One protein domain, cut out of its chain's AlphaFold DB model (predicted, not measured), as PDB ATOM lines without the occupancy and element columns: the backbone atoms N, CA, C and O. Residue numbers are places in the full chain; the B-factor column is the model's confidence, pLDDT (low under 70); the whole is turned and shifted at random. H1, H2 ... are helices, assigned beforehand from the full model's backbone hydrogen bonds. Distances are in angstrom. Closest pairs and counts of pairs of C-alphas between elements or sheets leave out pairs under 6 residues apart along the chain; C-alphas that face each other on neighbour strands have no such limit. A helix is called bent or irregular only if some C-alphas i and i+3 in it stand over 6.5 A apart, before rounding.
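AT A GLANCE: This is residues 11 to 37 and 49 to 133 of the 137 residues of the protein "DUF2784 family protein" of Bacteroidetes bacterium (UniProt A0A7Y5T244). Long helix H1 runs through the model: H3 lies beside its first part, running back along it, while H2 and H5 cross its later part and each other. The last part of H5, residues 124 to 132, sticks out as an arm with residue 133, and short H4 lies near H1 on a looping stretch between H3 and H5. The printed part has 112 residues with five named helices, H1 to H5 in order, and no named strand: all helix. It is only just loose, close to compact, with a radius of gyration of the C-alphas of 16.3 A and spans of 62 by 28 by 23 A.

IN THESE COORDINATES: H1, residues 11 to 36, begins at C-alpha 11 (61.312, 148.199, 172.504) and is 37.6 A long. H2 is residues 49 to 67, 26.2 A; H3 residues 71 to 82, 16.3 A; H4 residues 93 to 97, 6.0 A. H5, residues 103 to 132, is 44.4 A long and ends at C-alpha 132 (100.939, 180.268, 182.563); it is irregular, C-alphas 107 and 110 being 7.1 A apart, with a kink of 39 degrees near residue 110.

HOW THE PARTS SIT: H1 is the hub. Its residues 11 to 21 touch H3 at a shallow tilt of 18 degrees, opposite ways; the closest C-alphas, of Ala 14 and Glu 76, are 5.1 A apart. Its residues 24 to 31 touch H2 at a steep tilt of 64 degrees, closest at C-alphas Gly 31 and Phe 53, 5.6 A. Its residues 28 to 36 touch H5 at a steep 56 degrees, closest at C-alphas Gly 32 and Ala 116, 5.3 A. H2 touches H5 at a steep 47 degrees, closest at C-alphas Ala 57 and Thr 113, 6.3 A. H3 and H5 are apart. Every O i to N i+4 pair is within hydrogen-bond range in H1, H2, H3 and H4; in H5 24 of 26 are.

THE WHOLE: The farthest C-alphas, of Gly 84 and Leu 133, are 61.6 A apart. Residues 38 to 48 are cut out, with 14.7 A between C-alphas 37 and 49. Of the links printed whole, none is long. Mean pLDDT of the printed part is 87.8; residues 86 to 90 are under 70.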
ATOM      1  N   ILE A  11      61.272 147.482 173.782       85.06
ATOM      2  CA  ILE A  11      61.312 148.199 172.504       85.06
ATOM      3  C   ILE A  11      61.469 149.707 172.720       85.06
ATOM      4  O   ILE A  11      62.330 150.329 172.110       85.06
ATOM      5  N   LEU A  12      60.696 150.293 173.639       87.44
ATOM      6  CA  LEU A  12      60.788 151.720 173.952       87.44
ATOM      7  C   LEU A  12      62.165 152.071 174.527       87.44
ATOM      8  O   LEU A  12      62.727 153.111 174.196       87.44
ATOM      9  N   LEU A  13      62.736 151.186 175.348       89.06
ATOM     10  CA  LEU A  13      64.092 151.362 175.863       89.06
ATOM     11  C   LEU A  13      65.146 151.256 174.749       89.06
ATOM     12  O   LEU A  13      66.080 152.056 174.730       89.06
ATOM     13  N   ALA A  14      64.981 150.319 173.810       89.56
ATOM     14  CA  ALA A  14      65.849 150.205 172.641       89.56
ATOM     15  C   ALA A  14      65.800 151.477 171.781       89.56
ATOM     16  O   ALA A  14      66.843 152.005 171.414       89.56
ATOM     17  N   ASP A  15      64.612 152.028 171.527       91.19
ATOM     18  CA  ASP A  15      64.470 153.258 170.743       91.19
ATOM     19  C   ASP A  15      65.059 154.475 171.475       91.19
ATOM     20  O   ASP A  15      65.745 155.298 170.865       91.19
ATOM     21  N   CYS A  16      64.895 154.563 172.801       92.31
ATOM     22  CA  CYS A  16      65.585 155.571 173.606       92.31
ATOM     23  C   CYS A  16      67.114 155.439 173.517       92.31
ATOM     24  O   CYS A  16      67.805 156.455 173.409       92.31
ATOM     25  N   LEU A  17      67.651 154.212 173.534       92.19
ATOM     26  CA  LEU A  17      69.085 153.973 173.356       92.19
ATOM     27  C   LEU A  17      69.570 154.399 171.974       92.19
ATOM     28  O   LEU A  17      70.629 155.013 171.893       92.19
ATOM     29  N   VAL A  18      68.805 154.143 170.910       91.94
ATOM     30  CA  VAL A  18      69.147 154.592 169.548       91.94
ATOM     31  C   VAL A  18      69.256 156.107 169.489       91.94
ATOM     32  O   VAL A  18      70.243 156.633 168.980       91.94
ATOM     33  N   VAL A  19      68.270 156.822 170.039       94.56
ATOM     34  CA  VAL A  19      68.276 158.292 170.068       94.56
ATOM     35  C   VAL A  19      69.471 158.809 170.864       94.56
ATOM     36  O   VAL A  19      70.187 159.698 170.406       94.56
ATOM     37  N   PHE A  20      69.732 158.228 172.036       93.56
ATOM     38  CA  PHE A  20      70.882 158.597 172.855       93.56
ATOM     39  C   PHE A  20      72.213 158.331 172.135       93.56
ATOM     40  O   PHE A  20      73.095 159.189 172.119       93.56
ATOM     41  N   HIS A  21      72.343 157.180 171.476       93.69
ATOM     42  CA  HIS A  21      73.531 156.830 170.707       93.69
ATOM     43  C   HIS A  21      73.727 157.776 169.515       93.69
ATOM     44  O   HIS A  21      74.832 158.270 169.302       93.69
ATOM     45  N   ALA A  22      72.655 158.123 168.796       93.56
ATOM     46  CA  ALA A  22      72.697 159.100 167.712       93.56
ATOM     47  C   ALA A  22      73.179 160.479 168.195       93.56
ATOM     48  O   ALA A  22      73.980 161.122 167.516       93.56
ATOM     49  N   ILE A  23      72.757 160.918 169.388       94.50
ATOM     50  CA  ILE A  23      73.246 162.160 170.003       94.50
ATOM     51  C   ILE A  23      74.751 162.072 170.279       94.50
ATOM     52  O   ILE A  23      75.481 163.005 169.943       94.50
ATOM     53  N   LEU A  24      75.235 160.961 170.847       92.81
ATOM     54  CA  LEU A  24      76.668 160.770 171.096       92.81
ATOM     55  C   LEU A  24      77.486 160.790 169.800       92.81
ATOM     56  O   LEU A  24      78.519 161.455 169.758       92.81
ATOM     57  N   VAL A  25      76.999 160.137 168.741       92.12
ATOM     58  CA  VAL A  25      77.608 160.191 167.401       92.12
ATOM     59  C   VAL A  25      77.623 161.626 166.867       92.12
ATOM     60  O   VAL A  25      78.637 162.091 166.350       92.12
ATOM     61  N   GLY A  26      76.530 162.375 167.026       93.56
ATOM     62  CA  GLY A  26      76.469 163.783 166.631       93.56
ATOM     63  C   GLY A  26      77.500 164.647 167.363       93.56
ATOM     64  O   GLY A  26      78.186 165.458 166.739       93.56
ATOM     65  N   ILE A  27      77.664 164.438 168.673       93.69
ATOM     66  CA  ILE A  27      78.666 165.129 169.494       93.69
ATOM     67  C   ILE A  27      80.086 164.772 169.042       93.69
ATOM     68  O   ILE A  27      80.919 165.672 168.919       93.69
ATOM     69  N   THR A  28      80.386 163.497 168.777       92.12
ATOM     70  CA  THR A  28      81.728 163.078 168.337       92.12
ATOM     71  C   THR A  28      82.071 163.607 166.950       92.12
ATOM     72  O   THR A  28      83.178 164.112 166.762       92.12
ATOM     73  N   VAL A  29      81.125 163.606 166.008       92.25
ATOM     74  CA  VAL A  29      81.313 164.203 164.674       92.25
ATOM     75  C   VAL A  29      81.518 165.717 164.773       92.25
ATOM     76  O   VAL A  29      82.509 166.240 164.259       92.25
ATOM     77  N   ALA A  30      80.629 166.432 165.469       93.50
ATOM     78  CA  ALA A  30      80.733 167.883 165.632       93.50
ATOM     79  C   ALA A  30      82.019 168.285 166.370       93.50
ATOM     80  O   ALA A  30      82.668 169.270 166.016       93.50
ATOM     81  N   GLY A  31      82.411 167.512 167.383       91.38
ATOM     82  CA  GLY A  31      83.652 167.719 168.114       91.38
ATOM     83  C   GLY A  31      84.882 167.446 167.254       91.38
ATOM     84  O   GLY A  31      85.808 168.250 167.271       91.38
ATOM     85  N   GLY A  32      84.865 166.402 166.419       90.50
ATOM     86  CA  GLY A  32      85.903 166.156 165.418       90.50
ATOM     87  C   GLY A  32      86.102 167.361 164.496       90.50
ATOM     88  O   GLY A  32      87.213 167.879 164.389       90.50
ATOM     89  N   VAL A  33      85.016 167.887 163.918       92.06
ATOM     90  CA  VAL A  33      85.054 169.119 163.106       92.06
ATOM     91  C   VAL A  33      85.614 170.295 163.913       92.06
ATOM     92  O   VAL A  33      86.477 171.020 163.422       92.06
ATOM     93  N   ALA A  34      85.197 170.460 165.170       90.00
ATOM     94  CA  ALA A  34      85.690 171.518 166.051       90.00
ATOM     95  C   ALA A  34      87.205 171.427 166.331       90.00
ATOM     96  O   ALA A  34      87.863 172.468 166.437       90.00
ATOM     97  N   VAL A  35      87.778 170.219 166.423       90.12
ATOM     98  CA  VAL A  35      89.239 170.028 166.512       90.12
ATOM     99  C   VAL A  35      89.907 170.546 165.240       90.12
ATOM    100  O   VAL A  35      90.854 171.332 165.338       90.12
ATOM    101  N   PHE A  36      89.399 170.153 164.067       86.69
ATOM    102  CA  PHE A  36      89.957 170.536 162.765       86.69
ATOM    103  C   PHE A  36      89.876 172.040 162.500       86.69
ATOM    104  O   PHE A  36      90.841 172.628 162.020       86.69
ATOM    105  N   THR A  37      88.778 172.700 162.877       88.94
ATOM    106  CA  THR A  37      88.653 174.163 162.755       88.94
ATOM    107  C   THR A  37      89.438 174.921 163.831       88.94
ATOM    108  O   THR A  37      89.341 176.145 163.920       88.94
ATOM    109  N   PHE A  49      80.375 171.746 175.809       90.06
ATOM    110  CA  PHE A  49      80.450 170.987 174.562       90.06
ATOM    111  C   PHE A  49      81.787 170.257 174.435       90.06
ATOM    112  O   PHE A  49      81.832 169.090 174.050       90.06
ATOM    113  N   ALA A  50      82.879 170.928 174.796       88.50
ATOM    114  CA  ALA A  50      84.207 170.349 174.719       88.50
ATOM    115  C   ALA A  50      84.390 169.180 175.700       88.50
ATOM    116  O   ALA A  50      84.947 168.146 175.330       88.50
ATOM    117  N   TRP A  51      83.859 169.306 176.919       90.25
ATOM    118  CA  TRP A  51      83.827 168.203 177.879       90.25
ATOM    119  C   TRP A  51      82.941 167.053 177.411       90.25
ATOM    120  O   TRP A  51      83.384 165.909 177.444       90.25
ATOM    121  N   SER A  52      81.738 167.341 176.903       93.00
ATOM    122  CA  SER A  52      80.853 166.320 176.335       93.00
ATOM    123  C   SER A  52      81.524 165.558 175.194       93.00
ATOM    124  O   SER A  52      81.434 164.334 175.158       93.00
ATOM    125  N   PHE A  53      82.245 166.249 174.307       93.62
ATOM    126  CA  PHE A  53      83.030 165.617 173.248       93.62
ATOM    127  C   PHE A  53      84.130 164.708 173.800       93.62
ATOM    128  O   PHE A  53      84.197 163.544 173.414       93.62
ATOM    129  N   ILE A  54      84.971 165.216 174.708       92.38
ATOM    130  CA  ILE A  54      86.082 164.446 175.289       92.38
ATOM    131  C   ILE A  54      85.551 163.196 175.991       92.38
ATOM    132  O   ILE A  54      86.070 162.105 175.765       92.38
ATOM    133  N   THR A  55      84.505 163.336 176.808       93.31
ATOM    134  CA  THR A  55      83.889 162.211 177.514       93.31
ATOM    135  C   THR A  55      83.280 161.213 176.535       93.31
ATOM    136  O   THR A  55      83.581 160.031 176.640       93.31
ATOM    137  N   ALA A  56      82.491 161.661 175.553       92.69
ATOM    138  CA  ALA A  56      81.882 160.769 174.567       92.69
ATOM    139  C   ALA A  56      82.939 160.008 173.749       92.69
ATOM    140  O   ALA A  56      82.866 158.784 173.638       92.69
ATOM    141  N   ALA A  57      83.957 160.709 173.241       92.25
ATOM    142  CA  ALA A  57      85.046 160.111 172.474       92.25
ATOM    143  C   ALA A  57      85.863 159.117 173.316       92.25
ATOM    144  O   ALA A  57      86.142 158.008 172.861       92.25
ATOM    145  N   ALA A  58      86.207 159.473 174.558       92.75
ATOM    146  CA  ALA A  58      86.931 158.584 175.461       92.75
ATOM    147  C   ALA A  58      86.106 157.339 175.813       92.75
ATOM    148  O   ALA A  58      86.611 156.225 175.703       92.75
ATOM    149  N   SER A  59      84.831 157.502 176.178       91.69
ATOM    150  CA  SER A  59      83.934 156.382 176.475       91.69
ATOM    151  C   SER A  59      83.754 155.453 175.275       91.69
ATOM    152  O   SER A  59      83.770 154.238 175.451       91.69
ATOM    153  N   GLN A  60      83.645 155.994 174.058       90.38
ATOM    154  CA  GLN A  60      83.530 155.196 172.837       90.38
ATOM    155  C   GLN A  60      84.808 154.391 172.555       90.38
ATOM    156  O   GLN A  60      84.721 153.211 172.223       90.38
ATOM    157  N   LEU A  61      85.991 154.988 172.738       90.88
ATOM    158  CA  LEU A  61      87.269 154.286 172.572       90.88
ATOM    159  C   LEU A  61      87.480 153.215 173.646       90.88
ATOM    160  O   LEU A  61      87.887 152.103 173.325       90.88
ATOM    161  N   ILE A  62      87.158 153.521 174.906       91.50
ATOM    162  CA  ILE A  62      87.204 152.547 176.003       91.50
ATOM    163  C   ILE A  62      86.262 151.381 175.685       91.50
ATOM    164  O   ILE A  62      86.682 150.229 175.705       91.50
ATOM    165  N   SER A  63      85.013 151.672 175.316       89.69
ATOM    166  CA  SER A  63      84.041 150.656 174.906       89.69
ATOM    167  C   SER A  63      84.589 149.764 173.795       89.69
ATOM    168  O   SER A  63      84.505 148.540 173.902       89.69
ATOM    169  N   LEU A  64      85.179 150.364 172.758       87.94
ATOM    170  CA  LEU A  64      85.740 149.636 171.625       87.94
ATOM    171  C   LEU A  64      86.858 148.680 172.058       87.94
ATOM    172  O   LEU A  64      86.883 147.538 171.612       87.94
ATOM    173  N   VAL A  65      87.739 149.119 172.960       88.31
ATOM    174  CA  VAL A  65      88.844 148.298 173.481       88.31
ATOM    175  C   VAL A  65      88.336 147.122 174.318       88.31
ATOM    176  O   VAL A  65      88.852 146.017 174.182       88.31
ATOM    177  N   PHE A  66      87.332 147.331 175.173       88.44
ATOM    178  CA  PHE A  66      86.854 146.286 176.089       88.44
ATOM    179  C   PHE A  66      85.854 145.313 175.461       88.44
ATOM    180  O   PHE A  66      85.811 144.152 175.855       88.44
ATOM    181  N   THR A  67      85.033 145.773 174.517       82.56
ATOM    182  CA  THR A  67      83.904 144.984 173.989       82.56
ATOM    183  C   THR A  67      84.015 144.661 172.502       82.56
ATOM    184  O   THR A  67      83.135 143.993 171.962       82.56
ATOM    185  N   GLY A  68      85.066 145.141 171.826       81.56
ATOM    186  CA  GLY A  68      85.226 145.007 170.375       81.56
ATOM    187  C   GLY A  68      84.222 145.835 169.563       81.56
ATOM    188  O   GLY A  68      84.178 145.714 168.343       81.56
ATOM    189  N   GLY A  69      83.415 146.678 170.218       82.81
ATOM    190  CA  GLY A  69      82.382 147.497 169.590       82.81
ATOM    191  C   GLY A  69      81.855 148.600 170.512       82.81
ATOM    192  O   GLY A  69      82.444 148.927 171.543       82.81
ATOM    193  N   CYS A  70      80.731 149.209 170.132       87.44
ATOM    194  CA  CYS A  70      80.037 150.155 171.004       87.44
ATOM    195  C   CYS A  70      79.050 149.406 171.910       87.44
ATOM    196  O   CYS A  70      78.129 148.756 171.415       87.44
ATOM    197  N   VAL A  71      79.209 149.544 173.229       88.50
ATOM    198  CA  VAL A  71      78.342 148.943 174.255       88.50
ATOM    199  C   VAL A  71      76.876 149.314 174.034       88.50
ATOM    200  O   VAL A  71      76.003 148.470 174.199       88.50
ATOM    201  N   LEU A  72      76.590 150.542 173.589       88.69
ATOM    202  CA  LEU A  72      75.217 150.974 173.312       88.69
ATOM    203  C   LEU A  72      74.582 150.161 172.181       88.69
ATOM    204  O   LEU A  72      73.407 149.822 172.269       88.69
ATOM    205  N   THR A  73      75.353 149.810 171.149       88.88
ATOM    206  CA  THR A  73      74.883 148.935 170.064       88.88
ATOM    207  C   THR A  73      74.573 147.534 170.583       88.88
ATOM    208  O   THR A  73      73.588 146.929 170.170       88.88
ATOM    209  N   GLN A  74      75.407 147.011 171.488       88.19
ATOM    210  CA  GLN A  74      75.196 145.692 172.087       88.19
ATOM    211  C   GLN A  74      73.934 145.683 172.954       88.19
ATOM    212  O   GLN A  74      73.070 144.836 172.761       88.19
ATOM    213  N   TRP A  75      73.766 146.683 173.822       90.31
ATOM    214  CA  TRP A  75      72.562 146.822 174.647       90.31
ATOM    215  C   TRP A  75      71.297 146.988 173.813       90.31
ATOM    216  O   TRP A  75      70.263 146.408 174.135       90.31
ATOM    217  N   GLU A  76      71.367 147.755 172.726       89.81
ATOM    218  CA  GLU A  76      70.253 147.878 171.796       89.81
ATOM    219  C   GLU A  76      69.893 146.523 171.172       89.81
ATOM    220  O   GLU A  76      68.721 146.138 171.167       89.81
ATOM    221  N   LYS A  77      70.893 145.782 170.682       88.19
ATOM    222  CA  LYS A  77      70.704 144.448 170.106       88.19
ATOM    223  C   LYS A  77      70.059 143.502 171.117       88.19
ATOM    224  O   LYS A  77      69.070 142.854 170.782       88.19
ATOM    225  N   ASP A  78      70.561 143.471 172.347       88.88
ATOM    226  CA  ASP A  78      70.039 142.616 173.412       88.88
ATOM    227  C   ASP A  78      68.585 142.963 173.755       88.88
ATOM    228  O   ASP A  78      67.743 142.072 173.883       88.88
ATOM    229  N   LEU A  79      68.243 144.254 173.822       89.38
ATOM    230  CA  LEU A  79      66.866 144.689 174.058       89.38
ATOM    231  C   LEU A  79      65.937 144.312 172.902       89.38
ATOM    232  O   LEU A  79      64.842 143.797 173.147       89.38
ATOM    233  N   ARG A  80      66.370 144.495 171.650       88.00
ATOM    234  CA  ARG A  80      65.577 144.109 170.473       88.00
ATOM    235  C   ARG A  80      65.373 142.591 170.414       88.00
ATOM    236  O   ARG A  80      64.238 142.155 170.223       88.00
ATOM    237  N   LEU A  81      66.408 141.794 170.687       87.62
ATOM    238  CA  LEU A  81      66.298 140.332 170.769       87.62
ATOM    239  C   LEU A  81      65.374 139.890 171.912       87.62
ATOM    240  O   LEU A  81      64.520 139.030 171.713       87.62
ATOM    241  N   SER A  82      65.475 140.523 173.086       85.44
ATOM    242  CA  SER A  82      64.619 140.207 174.240       85.44
ATOM    243  C   SER A  82      63.130 140.490 173.994       85.44
ATOM    244  O   SER A  82      62.271 139.890 174.635       85.44
ATOM    245  N   SER A  83      62.816 141.369 173.036       83.88
ATOM    246  CA  SER A  83      61.444 141.667 172.608       83.88
ATOM    247  C   SER A  83      60.878 140.694 171.563       83.88
ATOM    248  O   SER A  83      59.737 140.861 171.137       83.88
ATOM    249  N   GLY A  84      61.644 139.678 171.146       78.50
ATOM    250  CA  GLY A  84      61.221 138.702 170.138       78.50
ATOM    251  C   GLY A  84      61.352 139.189 168.692       78.50
ATOM    252  O   GLY A  84      60.878 138.513 167.781       78.50
ATOM    253  N   MET A  85      61.998 140.336 168.454       76.25
ATOM    254  CA  MET A  85      62.323 140.760 167.095       76.25
ATOM    255  C   MET A  85      63.506 139.943 166.573       76.25
ATOM    256  O   MET A  85      64.622 140.055 167.082       76.25
ATOM    257  N   ALA A  86      63.266 139.139 165.537       61.56
ATOM    258  CA  ALA A  86      64.332 138.536 164.751       61.56
ATOM    259  C   ALA A  86      65.032 139.654 163.969       61.56
ATOM    260  O   ALA A  86      64.488 140.174 162.994       61.56
ATOM    261  N   THR A  87      66.201 140.080 164.436       63.72
ATOM    262  CA  THR A  87      66.965 141.149 163.798       63.72
ATOM    263  C   THR A  87      68.202 140.575 163.122       63.72
ATOM    264  O   THR A  87      69.056 139.971 163.768       63.72
ATOM    265  N   ASP A  88      68.329 140.821 161.817       67.00
ATOM    266  CA  ASP A  88      69.577 140.650 161.062       67.00
ATOM    267  C   ASP A  88      70.502 141.847 161.366       67.00
ATOM    268  O   ASP A  88      70.822 142.686 160.524       67.00
ATOM    269  N   TYR A  89      70.764 142.031 162.663       68.06
ATOM    270  CA  TYR A  89      71.314 143.257 163.224       68.06
ATOM    271  C   TYR A  89      72.810 143.347 162.924       68.06
ATOM    272  O   TYR A  89      73.582 142.483 163.358       68.06
ATOM    273  N   LYS A  90      73.223 144.394 162.202       69.94
ATOM    274  CA  LYS A  90      74.625 144.591 161.813       69.94
ATOM    275  C   LYS A  90      75.538 144.852 163.019       69.94
ATOM    276  O   LYS A  90      75.082 145.207 164.104       69.94
ATOM    277  N   MET A  91      76.845 144.651 162.830       70.50
ATOM    278  CA  MET A  91      77.840 144.700 163.912       70.50
ATOM    279  C   MET A  91      78.000 146.102 164.519       70.50
ATOM    280  O   MET A  91      78.261 146.218 165.717       70.50
ATOM    281  N   THR A  92      77.815 147.173 163.738       83.88
ATOM    282  CA  THR A  92      77.952 148.554 164.230       83.88
ATOM    283  C   THR A  92      76.687 149.398 164.044       83.88
ATOM    284  O   THR A  92      75.880 149.182 163.141       83.88
ATOM    285  N   PHE A  93      76.530 150.422 164.894       86.56
ATOM    286  CA  PHE A  93      75.404 151.363 164.834       86.56
ATOM    287  C   PHE A  93      75.325 152.087 163.485       86.56
ATOM    288  O   PHE A  93      74.247 152.281 162.936       86.56
ATOM    289  N   LEU A  94      76.476 152.461 162.926       87.69
ATOM    290  CA  LEU A  94      76.535 153.187 161.661       87.69
ATOM    291  C   LEU A  94      76.194 152.288 160.479       87.69
ATOM    292  O   LEU A  94      75.480 152.721 159.588       87.69
ATOM    293  N   GLU A  95      76.622 151.027 160.487       87.88
ATOM    294  CA  GLU A  95      76.204 150.078 159.453       87.88
ATOM    295  C   GLU A  95      74.693 149.820 159.485       87.88
ATOM    296  O   GLU A  95      74.085 149.630 158.427       87.88
ATOM    297  N   GLN A  96      74.101 149.798 160.686       89.00
ATOM    298  CA  GLN A  96      72.672 149.570 160.889       89.00
ATOM    299  C   GLN A  96      71.826 150.777 160.458       89.00
ATOM    300  O   GLN A  96      70.840 150.608 159.744       89.00
ATOM    301  N   TYR A  97      72.198 151.986 160.888       89.06
ATOM    302  CA  TYR A  97      71.372 153.189 160.728       89.06
ATOM    303  C   TYR A  97      71.811 154.113 159.587       89.06
ATOM    304  O   TYR A  97      71.027 154.949 159.140       89.06
ATOM    305  N   LEU A  98      73.038 153.969 159.087       89.44
ATOM    306  CA  LEU A  98      73.606 154.772 157.999       89.44
ATOM    307  C   LEU A  98      74.250 153.863 156.930       89.44
ATOM    308  O   LEU A  98      75.438 154.000 156.629       89.44
ATOM    309  N   PRO A  99      73.481 152.951 156.302       87.56
ATOM    310  CA  PRO A  99      74.013 151.955 155.365       87.56
ATOM    311  C   PRO A  99      74.574 152.554 154.065       87.56
ATOM    312  O   PRO A  99      75.217 151.850 153.295       87.56
ATOM    313  N   PHE A 100      74.318 153.838 153.804       89.81
ATOM    314  CA  PHE A 100      74.878 154.565 152.667       89.81
ATOM    315  C   PHE A 100      76.339 154.989 152.887       89.81
ATOM    316  O   PHE A 100      76.985 155.445 151.943       89.81
ATOM    317  N   LEU A 101      76.861 154.890 154.117       88.69
ATOM    318  CA  LEU A 101      78.259 155.200 154.394       88.69
ATOM    319  C   LEU A 101      79.160 154.072 153.877       88.69
ATOM    320  O   LEU A 101      78.881 152.897 154.121       88.69
ATOM    321  N   PRO A 102      80.258 154.405 153.184       91.00
ATOM    322  CA  PRO A 102      81.175 153.393 152.695       91.00
ATOM    323  C   PRO A 102      81.937 152.742 153.860       91.00
ATOM    324  O   PRO A 102      82.302 153.418 154.824       91.00
ATOM    325  N   SER A 103      82.226 151.441 153.751       87.94
ATOM    326  CA  SER A 103      82.875 150.658 154.816       87.94
ATOM    327  C   SER A 103      84.214 151.245 155.262       87.94
ATOM    328  O   SER A 103      84.445 151.375 156.456       87.94
ATOM    329  N   TRP A 104      85.037 151.727 154.322       89.62
ATOM    330  CA  TRP A 104      86.328 152.351 154.639       89.62
ATOM    331  C   TRP A 104      86.206 153.545 155.594       89.62
ATOM    332  O   TRP A 104      87.121 153.811 156.373       89.62
ATOM    333  N   LEU A 105      85.086 154.277 155.543       88.56
ATOM    334  CA  LEU A 105      84.846 155.397 156.443       88.56
ATOM    335  C   LEU A 105      84.462 154.888 157.829       88.56
ATOM    336  O   LEU A 105      85.002 155.388 158.810       88.56
ATOM    337  N   ILE A 106      83.575 153.889 157.903       88.25
ATOM    338  CA  ILE A 106      83.129 153.258 159.154       88.25
ATOM    339  C   ILE A 106      84.325 152.638 159.891       88.25
ATOM    340  O   ILE A 106      84.532 152.927 161.071       88.25
ATOM    341  N   ASP A 107      85.167 151.897 159.171       87.88
ATOM    342  CA  ASP A 107      86.395 151.278 159.685       87.88
ATOM    343  C   ASP A 107      87.419 152.325 160.161       87.88
ATOM    344  O   ASP A 107      88.201 152.085 161.082       87.88
ATOM    345  N   GLY A 108      87.402 153.520 159.561       88.69
ATOM    346  CA  GLY A 108      88.280 154.633 159.917       88.69
ATOM    347  C   GLY A 108      87.857 155.413 161.168       88.69
ATOM    348  O   GLY A 108      88.683 156.123 161.748       88.69
ATOM    349  N   ILE A 109      86.606 155.299 161.627       89.75
ATOM    350  CA  ILE A 109      86.085 156.115 162.739       89.75
ATOM    351  C   ILE A 109      86.854 155.945 164.047       89.75
ATOM    352  O   ILE A 109      87.118 156.970 164.681       89.75
ATOM    353  N   PRO A 110      87.255 154.738 164.483       89.50
ATOM    354  CA  PRO A 110      88.083 154.589 165.678       89.50
ATOM    355  C   PRO A 110      89.359 155.434 165.625       89.50
ATOM    356  O   PRO A 110      89.664 156.162 166.571       89.50
ATOM    357  N   MET A 111      90.061 155.404 164.489       90.75
ATOM    358  CA  MET A 111      91.292 156.171 164.282       90.75
ATOM    359  C   MET A 111      91.024 157.675 164.213       90.75
ATOM    360  O   MET A 111      91.742 158.452 164.842       90.75
ATOM    361  N   LEU A 112      89.965 158.098 163.515       90.69
ATOM    362  CA  LEU A 112      89.555 159.506 163.464       90.69
ATOM    363  C   LEU A 112      89.166 160.036 164.851       90.69
ATOM    364  O   LEU A 112      89.552 161.144 165.219       90.69
ATOM    365  N   THR A 113      88.447 159.234 165.635       91.62
ATOM    366  CA  THR A 113      88.012 159.582 166.994       91.62
ATOM    367  C   THR A 113      89.213 159.701 167.928       91.62
ATOM    368  O   THR A 113      89.313 160.672 168.678       91.62
ATOM    369  N   LEU A 114      90.167 158.770 167.838       92.69
ATOM    370  CA  LEU A 114      91.425 158.827 168.581       92.69
ATOM    371  C   LEU A 114      92.253 160.061 168.199       92.69
ATOM    372  O   LEU A 114      92.695 160.798 169.078       92.69
ATOM    373  N   GLY A 115      92.422 160.324 166.901       91.69
ATOM    374  CA  GLY A 115      93.141 161.497 166.406       91.69
ATOM    375  C   GLY A 115      92.501 162.809 166.862       91.69
ATOM    376  O   GLY A 115      93.201 163.711 167.325       91.69
ATOM    377  N   ALA A 116      91.170 162.903 166.813       91.06
ATOM    378  CA  ALA A 116      90.429 164.061 167.302       91.06
ATOM    379  C   ALA A 116      90.579 164.238 168.824       91.06
ATOM    380  O   ALA A 116      90.810 165.354 169.290       91.06
ATOM    381  N   LEU A 117      90.525 163.153 169.603       92.50
ATOM    382  CA  LEU A 117      90.735 163.199 171.052       92.50
ATOM    383  C   LEU A 117      92.153 163.677 171.402       92.50
ATOM    384  O   LEU A 117      92.315 164.581 172.224       92.50
ATOM    385  N   ILE A 118      93.179 163.135 170.739       92.81
ATOM    386  CA  ILE A 118      94.572 163.575 170.901       92.81
ATOM    387  C   ILE A 118      94.709 165.053 170.517       92.81
ATOM    388  O   ILE A 118      95.291 165.835 171.271       92.81
ATOM    389  N   GLY A 119      94.130 165.463 169.386       89.50
ATOM    390  CA  GLY A 119      94.129 166.852 168.932       89.50
ATOM    391  C   GLY A 119      93.491 167.804 169.945       89.50
ATOM    392  O   GLY A 119      94.068 168.849 170.251       89.50
ATOM    393  N   ALA A 120      92.351 167.429 170.531       87.94
ATOM    394  CA  ALA A 120      91.701 168.196 171.591       87.94
ATOM    395  C   ALA A 120      92.592 168.324 172.839       87.94
ATOM    396  O   ALA A 120      92.767 169.430 173.359       87.94
ATOM    397  N   CYS A 121      93.222 167.230 173.282       87.75
ATOM    398  CA  CYS A 121      94.152 167.229 174.416       87.75
ATOM    399  C   CYS A 121      95.379 168.122 174.173       87.75
ATOM    400  O   CYS A 121      95.767 168.898 175.051       87.75
ATOM    401  N   ILE A 122      95.971 168.065 172.975       89.62
ATOM    402  CA  ILE A 122      97.103 168.920 172.593       89.62
ATOM    403  C   ILE A 122      96.680 170.390 172.598       89.62
ATOM    404  O   ILE A 122      97.360 171.220 173.207       89.62
ATOM    405  N   GLN A 123      95.549 170.729 171.969       86.44
ATOM    406  CA  GLN A 123      95.041 172.105 171.952       86.44
ATOM    407  C   GLN A 123      94.804 172.627 173.378       86.44
ATOM    408  O   GLN A 123      95.234 173.735 173.705       86.44
ATOM    409  N   PHE A 124      94.225 171.806 174.257       85.75
ATOM    410  CA  PHE A 124      94.036 172.142 175.668       85.75
ATOM    411  C   PHE A 124      95.362 172.411 176.400       85.75
ATOM    412  O   PHE A 124      95.508 173.431 177.089       85.75
ATOM    413  N   PHE A 125      96.352 171.533 176.231       86.00
ATOM    414  CA  PHE A 125      97.661 171.672 176.871       86.00
ATOM    415  C   PHE A 125      98.396 172.941 176.413       86.00
ATOM    416  O   PHE A 125      98.919 173.696 177.239       86.00
ATOM    417  N   LEU A 126      98.367 173.237 175.109       86.94
ATOM    418  CA  LEU A 126      98.982 174.440 174.543       86.94
ATOM    419  C   LEU A 126      98.365 175.730 175.107       86.94
ATOM    420  O   LEU A 126      99.089 176.693 175.373       86.94
ATOM    421  N   ILE A 127      97.051 175.759 175.351       84.38
ATOM    422  CA  ILE A 127      96.376 176.911 175.971       84.38
ATOM    423  C   ILE A 127      96.816 177.093 177.419       84.38
ATOM    424  O   ILE A 127      97.110 178.219 177.827       84.38
ATOM    425  N   ARG A 128      96.871 176.007 178.203       81.88
ATOM    426  CA  ARG A 128      97.326 176.074 179.600       81.88
ATOM    427  C   ARG A 128      98.744 176.628 179.694       81.88
ATOM    428  O   ARG A 128      98.963 177.566 180.460       81.88
ATOM    429  N   LYS A 129      99.659 176.138 178.852       85.06
ATOM    430  CA  LYS A 129     101.040 176.636 178.791       85.06
ATOM    431  C   LYS A 129     101.093 178.128 178.433       85.06
ATOM    432  O   LYS A 129     101.779 178.894 179.102       85.06
ATOM    433  N   ARG A 130     100.318 178.578 177.436       83.25
ATOM    434  CA  ARG A 130     100.234 180.007 177.057       83.25
ATOM    435  C   ARG A 130      99.689 180.897 178.177       83.25
ATOM    436  O   ARG A 130     100.158 182.019 178.325       83.25
ATOM    437  N   LYS A 131      98.699 180.428 178.945       79.56
ATOM    438  CA  LYS A 131      98.139 181.185 180.081       79.56
ATOM    439  C   LYS A 131      99.128 181.295 181.243       79.56
ATOM    440  O   LYS A 131      99.193 182.355 181.853       79.56
ATOM    441  N   GLN A 132      99.899 180.242 181.526       79.56
ATOM    442  CA  GLN A 132     100.939 180.268 182.563       79.56
ATOM    443  C   GLN A 132     102.039 181.286 182.241       79.56
ATOM    444  O   GLN A 132     102.368 182.098 183.093       79.56
ATOM    445  N   LEU A 133     102.518 181.321 180.993       78.69
ATOM    446  CA  LEU A 133     103.552 182.269 180.548       78.69
ATOM    447  C   LEU A 133     103.112 183.748 180.558       78.69
ATOM    448  O   LEU A 133     103.949 184.627 180.403       78.69
TER     449      LEU A 133